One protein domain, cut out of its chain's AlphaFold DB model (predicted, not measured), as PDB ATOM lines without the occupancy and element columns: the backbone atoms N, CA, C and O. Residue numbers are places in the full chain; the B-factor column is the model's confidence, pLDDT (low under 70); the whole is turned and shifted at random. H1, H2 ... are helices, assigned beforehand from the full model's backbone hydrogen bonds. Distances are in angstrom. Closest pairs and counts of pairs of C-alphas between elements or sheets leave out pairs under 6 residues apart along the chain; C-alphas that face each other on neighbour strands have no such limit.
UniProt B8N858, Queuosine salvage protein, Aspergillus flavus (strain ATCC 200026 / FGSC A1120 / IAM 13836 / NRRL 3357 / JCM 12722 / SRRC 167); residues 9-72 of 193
ATOM      1  N   GLU A   9      10.228 -45.419  -6.763       64.12
ATOM      2  CA  GLU A   9      10.688 -46.771  -6.460       64.12
ATOM      3  C   GLU A   9      10.300 -47.175  -5.039       64.12
ATOM      4  O   GLU A   9       9.838 -48.300  -4.828       64.12
ATOM      5  N   LEU A  10      10.397 -46.256  -4.074       64.94
ATOM      6  CA  LEU A  10       9.945 -46.493  -2.704       64.94
ATOM      7  C   LEU A  10       8.427 -46.706  -2.648       64.94
ATOM      8  O   LEU A  10       7.957 -47.648  -2.007       64.94
ATOM      9  N   LEU A  11       7.648 -45.891  -3.365       63.22
ATOM     10  CA  LEU A  11       6.194 -46.058  -3.461       63.22
ATOM     11  C   LEU A  11       5.810 -47.388  -4.120       63.22
ATOM     12  O   LEU A  11       4.897 -48.072  -3.651       63.22
ATOM     13  N   ALA A  12       6.507 -47.783  -5.186       65.31
ATOM     14  CA  ALA A  12       6.292 -49.070  -5.836       65.31
ATOM     15  C   ALA A  12       6.654 -50.243  -4.910       65.31
ATOM     16  O   ALA A  12       5.917 -51.231  -4.855       65.31
ATOM     17  N   LEU A  13       7.745 -50.121  -4.146       62.41
ATOM     18  CA  LEU A  13       8.172 -51.107  -3.156       62.41
ATOM     19  C   LEU A  13       7.135 -51.260  -2.035       62.41
ATOM     20  O   LEU A  13       6.763 -52.389  -1.722       62.41
ATOM     21  N   LEU A  14       6.627 -50.150  -1.489       64.44
ATOM     22  CA  LEU A  14       5.596 -50.132  -0.444       64.44
ATOM     23  C   LEU A  14       4.260 -50.693  -0.943       64.44
ATOM     24  O   LEU A  14       3.617 -51.489  -0.266       64.44
ATOM     25  N   ARG A  15       3.845 -50.342  -2.165       68.19
ATOM     26  CA  ARG A  15       2.635 -50.919  -2.770       68.19
ATOM     27  C   ARG A  15       2.787 -52.418  -2.974       68.19
ATOM     28  O   ARG A  15       1.888 -53.179  -2.636       68.19
ATOM     29  N   LYS A  16       3.930 -52.863  -3.495       63.81
ATOM     30  CA  LYS A  16       4.206 -54.286  -3.698       63.81
ATOM     31  C   LYS A  16       4.248 -55.051  -2.372       63.81
ATOM     32  O   LYS A  16       3.693 -56.143  -2.305       63.81
ATOM     33  N   SER A  17       4.868 -54.493  -1.333       56.84
ATOM     34  CA  SER A  17       4.977 -55.140  -0.019       56.84
ATOM     35  C   SER A  17       3.643 -55.232   0.724       56.84
ATOM     36  O   SER A  17       3.419 -56.207   1.432       56.84
ATOM     37  N   LEU A  18       2.742 -54.268   0.516       65.81
ATOM     38  CA  LEU A  18       1.385 -54.258   1.073       65.81
ATOM     39  C   LEU A  18       0.368 -55.060   0.237       65.81
ATOM     40  O   LEU A  18      -0.823 -55.031   0.533       65.81
ATOM     41  N   GLY A  19       0.799 -55.753  -0.826       54.56
ATOM     42  CA  GLY A  19      -0.105 -56.491  -1.720       54.56
ATOM     43  C   GLY A  19      -0.967 -55.599  -2.628       54.56
ATOM     44  O   GLY A  19      -1.908 -56.074  -3.251       54.56
ATOM     45  N   LEU A  20      -0.625 -54.313  -2.734       61.41
ATOM     46  CA  LEU A  20      -1.269 -53.290  -3.570       61.41
ATOM     47  C   LEU A  20      -0.575 -53.116  -4.938       61.41
ATOM     48  O   LEU A  20      -0.867 -52.179  -5.681       61.41
ATOM     49  N   GLY A  21       0.388 -53.978  -5.274       46.62
ATOM     50  CA  GLY A  21       1.111 -53.930  -6.544       46.62
ATOM     51  C   GLY A  21       0.348 -54.627  -7.673       46.62
ATOM     52  O   GLY A  21       0.149 -55.835  -7.610       46.62
ATOM     53  N   GLY A  22      -0.012 -53.889  -8.733       49.88
ATOM     54  CA  GLY A  22      -0.433 -54.469 -10.023       49.88
ATOM     55  C   GLY A  22      -1.835 -54.116 -10.536       49.88
ATOM     56  O   GLY A  22      -2.195 -54.567 -11.618       49.88
ATOM     57  N   GLY A  23      -2.618 -53.307  -9.817       53.28
ATOM     58  CA  GLY A  23      -3.911 -52.790 -10.289       53.28
ATOM     59  C   GLY A  23      -3.862 -51.294 -10.604       53.28
ATOM     60  O   GLY A  23      -3.027 -50.573 -10.057       53.28
ATOM     61  N   ALA A  24      -4.774 -50.813 -11.459       49.19
ATOM     62  CA  ALA A  24      -5.067 -49.381 -11.541       49.19
ATOM     63  C   ALA A  24      -5.362 -48.852 -10.127       49.19
ATOM     64  O   ALA A  24      -5.986 -49.566  -9.337       49.19
ATOM     65  N   ALA A  25      -4.898 -47.637  -9.804       51.28
ATOM     66  CA  ALA A  25      -5.210 -46.994  -8.531       51.28
ATOM     67  C   ALA A  25      -6.714 -47.133  -8.281       51.28
ATOM     68  O   ALA A  25      -7.508 -46.745  -9.139       51.28
ATOM     69  N   ASN A  26      -7.094 -47.772  -7.171       51.84
ATOM     70  CA  ASN A  26      -8.497 -47.973  -6.851       51.84
ATOM     71  C   ASN A  26      -9.148 -46.580  -6.841       51.84
ATOM     72  O   ASN A  26      -8.743 -45.760  -6.019       51.84
ATOM     73  N   PRO A  27     -10.114 -46.269  -7.724       49.28
ATOM     74  CA  PRO A  27     -10.729 -44.942  -7.778       49.28
ATOM     75  C   PRO A  27     -11.523 -44.605  -6.501       49.28
ATOM     76  O   PRO A  27     -12.025 -43.497  -6.364       49.28
ATOM     77  N   ARG A  28     -11.627 -45.561  -5.565       51.34
ATOM     78  CA  ARG A  28     -12.142 -45.408  -4.198       51.34
ATOM     79  C   ARG A  28     -11.058 -45.362  -3.113       51.34
ATOM     80  O   ARG A  28     -11.395 -45.465  -1.938       51.34
ATOM     81  N   ALA A  29      -9.773 -45.280  -3.457       57.53
ATOM     82  CA  ALA A  29      -8.737 -45.060  -2.454       57.53
ATOM     83  C   ALA A  29      -8.983 -43.682  -1.832       57.53
ATOM     84  O   ALA A  29      -8.769 -42.665  -2.486       57.53
ATOM     85  N   ALA A  30      -9.511 -43.667  -0.608       59.22
ATOM     86  CA  ALA A  30      -9.771 -42.435   0.115       59.22
ATOM     87  C   ALA A  30      -8.469 -41.630   0.207       59.22
ATOM     88  O   ALA A  30      -7.433 -42.153   0.623       59.22
ATOM     89  N   GLU A  31      -8.517 -40.366  -0.202       72.62
ATOM     90  CA  GLU A  31      -7.408 -39.442  -0.014       72.62
ATOM     91  C   GLU A  31      -7.326 -39.100   1.475       72.62
ATOM     92  O   GLU A  31      -8.072 -38.272   1.991       72.62
ATOM     93  N   THR A  32      -6.447 -39.798   2.194       77.88
ATOM     94  CA  THR A  32      -6.336 -39.685   3.656       77.88
ATOM     95  C   THR A  32      -5.634 -38.406   4.112       77.88
ATOM     96  O   THR A  32      -5.595 -38.133   5.309       77.88
ATOM     97  N   LYS A  33      -5.021 -37.654   3.184       84.50
ATOM     98  CA  LYS A  33      -4.140 -36.496   3.434       84.50
ATOM     99  C   LYS A  33      -2.953 -36.772   4.364       84.50
ATOM    100  O   LYS A  33      -2.224 -35.855   4.718       84.50
ATOM    101  N   VAL A  34      -2.711 -38.031   4.743       84.69
ATOM    102  CA  VAL A  34      -1.652 -38.395   5.697       84.69
ATOM    103  C   VAL A  34      -0.278 -38.004   5.164       84.69
ATOM    104  O   VAL A  34       0.507 -37.429   5.906       84.69
ATOM    105  N   LEU A  35       0.007 -38.279   3.885       85.69
ATOM    106  CA  LEU A  35       1.299 -37.933   3.284       85.69
ATOM    107  C   LEU A  35       1.490 -36.417   3.167       85.69
ATOM    108  O   LEU A  35       2.543 -35.924   3.547       85.69
ATOM    109  N   GLU A  36       0.463 -35.693   2.715       89.19
ATOM    110  CA  GLU A  36       0.473 -34.227   2.619       89.19
ATOM    111  C   GLU A  36       0.706 -33.582   3.994       89.19
ATOM    112  O   GLU A  36       1.607 -32.763   4.163       89.19
ATOM    113  N   ASN A  37      -0.046 -34.012   5.010       91.69
ATOM    114  CA  ASN A  37       0.083 -33.491   6.369       91.69
ATOM    115  C   ASN A  37       1.435 -33.857   7.000       91.69
ATOM    116  O   ASN A  37       2.041 -33.031   7.680       91.69
ATOM    117  N   ALA A  38       1.930 -35.081   6.781       89.94
ATOM    118  CA  ALA A  38       3.239 -35.500   7.276       89.94
ATOM    119  C   ALA A  38       4.376 -34.708   6.615       89.94
ATOM    120  O   ALA A  38       5.317 -34.316   7.305       89.94
ATOM    121  N   GLN A  39       4.269 -34.434   5.311       88.19
ATOM    122  CA  GLN A  39       5.209 -33.581   4.589       88.19
ATOM    123  C   GLN A  39       5.184 -32.154   5.137       88.19
ATOM    124  O   GLN A  39       6.233 -31.627   5.486       88.19
ATOM    125  N   TYR A  40       3.997 -31.573   5.344       93.00
ATOM    126  CA  TYR A  40       3.877 -30.249   5.954       93.00
ATOM    127  C   TYR A  40       4.575 -30.175   7.322       93.00
ATOM    128  O   TYR A  40       5.304 -29.223   7.592       93.00
ATOM    129  N   VAL A  41       4.392 -31.179   8.186       92.50
ATOM    130  CA  VAL A  41       5.084 -31.234   9.486       92.50
ATOM    131  C   VAL A  41       6.598 -31.330   9.304       92.50
ATOM    132  O   VAL A  41       7.329 -30.637  10.007       92.50
ATOM    133  N   PHE A  42       7.069 -32.162   8.374       90.12
ATOM    134  CA  PHE A  42       8.493 -32.324   8.085       90.12
ATOM    135  C   PHE A  42       9.136 -31.019   7.592       90.12
ATOM    136  O   PHE A  42      10.154 -30.604   8.142       90.12
ATOM    137  N   ASP A  43       8.507 -30.343   6.631       90.75
ATOM    138  CA  ASP A  43       9.025 -29.118   6.008       90.75
ATOM    139  C   ASP A  43       9.050 -27.924   6.974       90.75
ATOM    140  O   ASP A  43       9.831 -26.988   6.798       90.75
ATOM    141  N   ASN A  44       8.198 -27.948   8.006       94.75
ATOM    142  CA  ASN A  44       8.051 -26.861   8.975       94.75
ATOM    143  C   ASN A  44       8.643 -27.181  10.362       94.75
ATOM    144  O   ASN A  44       8.498 -26.378  11.287       94.75
ATOM    145  N   ALA A  45       9.299 -28.331  10.545       94.31
ATOM    146  CA  ALA A  45       9.916 -28.689  11.819       94.31
ATOM    147  C   ALA A  45      11.161 -27.826  12.102       94.31
ATOM    148  O   ALA A  45      12.042 -27.680  11.259       94.31
ATOM    149  N   ILE A  46      11.244 -27.262  13.312       94.75
ATOM    150  CA  ILE A  46      12.345 -26.368  13.716       94.75
ATOM    151  C   ILE A  46      13.376 -27.120  14.567       94.75
ATOM    152  O   ILE A  46      14.574 -27.062  14.299       94.75
ATOM    153  N   ASP A  47      12.907 -27.850  15.583       96.25
ATOM    154  CA  ASP A  47      13.770 -28.477  16.594       96.25
ATOM    155  C   ASP A  47      14.146 -29.933  16.271       96.25
ATOM    156  O   ASP A  47      14.995 -30.530  16.935       96.25
ATOM    157  N   VAL A  48      13.505 -30.528  15.263       92.56
ATOM    158  CA  VAL A  48      13.664 -31.938  14.896       92.56
ATOM    159  C   VAL A  48      13.895 -32.043  13.395       92.56
ATOM    160  O   VAL A  48      13.128 -31.501  12.611       92.56
ATOM    161  N   ALA A  49      14.922 -32.792  12.996       89.94
ATOM    162  CA  ALA A  49      15.190 -33.117  11.601       89.94
ATOM    163  C   ALA A  49      15.317 -34.635  11.437       89.94
ATOM    164  O   ALA A  49      15.990 -35.302  12.230       89.94
ATOM    165  N   LEU A  50      14.692 -35.189  10.398       88.38
ATOM    166  CA  LEU A  50      14.908 -36.586  10.024       88.38
ATOM    167  C   LEU A  50      16.163 -36.690   9.165       88.38
ATOM    168  O   LEU A  50      16.456 -35.814   8.357       88.38
ATOM    169  N   ASN A  51      16.886 -37.795   9.307       92.12
ATOM    170  CA  ASN A  51      17.971 -38.135   8.401       92.12
ATOM    171  C   ASN A  51      17.437 -39.116   7.340       92.12
ATOM    172  O   ASN A  51      17.223 -40.285   7.676       92.12
ATOM    173  N   PRO A  52      17.243 -38.692   6.074       86.56
ATOM    174  CA  PRO A  52      16.599 -39.528   5.061       86.56
ATOM    175  C   PRO A  52      17.329 -40.850   4.809       86.56
ATOM    176  O   PRO A  52      16.691 -41.897   4.678       86.56
ATOM    177  N   SER A  53      18.669 -40.837   4.806       92.81
ATOM    178  CA  SER A  53      19.451 -42.058   4.587       92.81
ATOM    179  C   SER A  53      19.300 -43.035   5.750       92.81
ATOM    180  O   SER A  53      19.079 -44.223   5.525       92.81
ATOM    181  N   LYS A  54      19.303 -42.544   6.996       95.75
ATOM    182  CA  LYS A  54      19.086 -43.395   8.178       95.75
ATOM    183  C   LYS A  54      17.664 -43.922   8.287       95.75
ATOM    184  O   LYS A  54      17.489 -45.073   8.682       95.75
ATOM    185  N   THR A  55      16.664 -43.145   7.880       91.56
ATOM    186  CA  THR A  55      15.280 -43.626   7.786       91.56
ATOM    187  C   THR A  55      15.170 -44.780   6.786       91.56
ATOM    188  O   THR A  55      14.560 -45.802   7.102       91.56
ATOM    189  N   LYS A  56      15.823 -44.675   5.619       92.56
ATOM    190  CA  LYS A  56      15.854 -45.751   4.615       92.56
ATOM    191  C   LYS A  56      16.571 -47.004   5.130       92.56
ATOM    192  O   LYS A  56      16.012 -48.094   5.048       92.56
ATOM    193  N   GLU A  57      17.746 -46.855   5.748       95.94
ATOM    194  CA  GLU A  57      18.489 -47.970   6.367       95.94
ATOM    195  C   GLU A  57      17.660 -48.696   7.453       95.94
ATOM    196  O   GLU A  57      17.666 -49.932   7.549       95.94
ATOM    197  N   ALA A  58      16.923 -47.939   8.275       95.06
ATOM    198  CA  ALA A  58      16.033 -48.492   9.292       95.06
ATOM    199  C   ALA A  58      14.858 -49.255   8.660       95.06
ATOM    200  O   ALA A  58      14.573 -50.384   9.068       95.06
ATOM    201  N   ALA A  59      14.227 -48.686   7.627       91.94
ATOM    202  CA  ALA A  59      13.133 -49.322   6.898       91.94
ATOM    203  C   ALA A  59      13.576 -50.641   6.240       91.94
ATOM    204  O   ALA A  59      12.909 -51.664   6.397       91.94
ATOM    205  N   GLU A  60      14.739 -50.659   5.583       94.06
ATOM    206  CA  GLU A  60      15.333 -51.871   5.003       94.06
ATOM    207  C   GLU A  60      15.614 -52.939   6.069       94.06
ATOM    208  O   GLU A  60      15.398 -54.137   5.851       94.06
ATOM    209  N   THR A  61      16.073 -52.517   7.250       96.00
ATOM    210  CA  THR A  61      16.322 -53.421   8.377       96.00
ATOM    211  C   THR A  61      15.038 -54.037   8.914       96.00
ATOM    212  O   THR A  61      14.988 -55.257   9.095       96.00
ATOM    213  N   ILE A  62      13.999 -53.229   9.127       92.19
ATOM    214  CA  ILE A  62      12.680 -53.697   9.567       92.19
ATOM    215  C   ILE A  62      12.104 -54.664   8.535       92.19
ATOM    216  O   ILE A  62      11.737 -55.781   8.893       92.19
ATOM    217  N   TRP A  63      12.115 -54.289   7.253       89.50
ATOM    218  CA  TRP A  63      11.613 -55.121   6.162       89.50
ATOM    219  C   TRP A  63      12.290 -56.494   6.128       89.50
ATOM    220  O   TRP A  63      11.627 -57.530   6.168       89.50
ATOM    221  N   ARG A  64      13.626 -56.522   6.141       94.12
ATOM    222  CA  ARG A  64      14.406 -57.765   6.166       94.12
ATOM    223  C   ARG A  64      14.082 -58.631   7.384       94.12
ATOM    224  O   ARG A  64      14.028 -59.854   7.263       94.12
ATOM    225  N   LEU A  65      13.883 -58.023   8.554       92.88
ATOM    226  CA  LEU A  65      13.510 -58.753   9.767       92.88
ATOM    227  C   LEU A  65      12.078 -59.288   9.706       92.88
ATOM    228  O   LEU A  65      11.866 -60.412  10.157       92.88
ATOM    229  N   MET A  66      11.132 -58.544   9.130       88.94
ATOM    230  CA  MET A  66       9.767 -59.024   8.899       88.94
ATOM    231  C   MET A  66       9.770 -60.253   7.992       88.94
ATOM    232  O   MET A  66       9.170 -61.258   8.353       88.94
ATOM    233  N   GLN A  67      10.523 -60.222   6.885       89.19
ATOM    234  CA  GLN A  67      10.656 -61.376   5.987       89.19
ATOM    235  C   GLN A  67      11.292 -62.578   6.696       89.19
ATOM    236  O   GLN A  67      10.767 -63.683   6.645       89.19
ATOM    237  N   LYS A  68      12.404 -62.363   7.414       93.25
ATOM    238  CA  LYS A  68      13.114 -63.440   8.124       93.25
ATOM    239  C   LYS A  68      12.275 -64.085   9.234       93.25
ATOM    240  O   LYS A  68      12.475 -65.258   9.527       93.25
ATOM    241  N   LYS A  69      11.413 -63.310   9.896       89.19
ATOM    242  CA  LYS A  69      10.543 -63.779  10.985       89.19
ATOM    243  C   LYS A  69       9.150 -64.194  10.508       89.19
ATOM    244  O   LYS A  69       8.327 -64.509  11.357       89.19
ATOM    245  N   GLU A  70       8.885 -64.128   9.203       87.69
ATOM    246  CA  GLU A  70       7.556 -64.361   8.620       87.69
ATOM    247  C   GLU A  70       6.461 -63.501   9.288       87.69
ATOM    248  O   GLU A  70       5.303 -63.899   9.414       87.69
ATOM    249  N   TYR A  71       6.835 -62.293   9.731       82.88
ATOM    250  CA  TYR A  71       5.932 -61.391  10.436       82.88
ATOM    251  C   TYR A  71       4.879 -60.860   9.470       82.88
ATOM    252  O   TYR A  71       5.201 -60.230   8.459       82.88
ATOM    253  N   SER A  72       3.613 -61.092   9.798       82.25
ATOM    254  CA  SER A  72       2.479 -60.699   8.968       82.25
ATOM    255  C   SER A  72       1.282 -60.302   9.827       82.25
ATOM    256  O   SER A  72       1.294 -60.423  11.054       82.25
TER     257      SER A  72
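This is residues 9 to 72 of the 193 residues of the protein "Queuosine salvage protein" of Aspergillus flavus (strain ATCC 200026 / FGSC A1120 / IAM 13836 / NRRL 3357 / JCM 12722 / SRRC 167) (UniProt B8N858). The printed part is a wide, open frame of three helices with no packed core: H1 is short, a long link swings out to H2, and H3 runs back past H1 without touching it. H1 and H3 run roughly the same way, and H2 runs roughly against them. You are looking at 64 residues with three named helices, in the order H1, H2, H3, and no named strand; the class is all helix. The whole is loose, with a radius of gyration of the C-alphas of 14.8 A and spans of 38 by 34 by 20 A.

Start with H1, residues 9 to 17, which touches no helix. Go on to H2, residues 34 to 43, which is apart from H1. Then look at H3, residues 52 to 68, which is apart from both H1 and H2. In H1, H2 and H3 you will find every O i to N i+4 pair within hydrogen-bond range. Residues 23 to 41, of which 34 to 41 belong to H2, stand free, and so do residues 43 to 49.

Find C-alpha 9 at (10.688, -46.771, -6.460); from there H1 runs 12.0 A to Ser 17. H2 begins at Val 34, with its C-alpha at (-1.652, -38.395, 5.697), and runs 14.1 A to Asp 43. H3, the longest helix with 17 residues, runs 24.4 A from Pro 52 to Lys 68, where C-alpha 68 is at (13.114, -63.440, 8.124).

The two C-alphas farthest apart are those of Gly 23 and Asp 47, at 40.3 A. The printed part has no cut. The link from H1 to H2, 16 residues, is long; that from H2 to H3, 8 residues, is short. Read residues 9 to 30 with care, where the model's pLDDT is under 70; the mean of the printed part is 79.1.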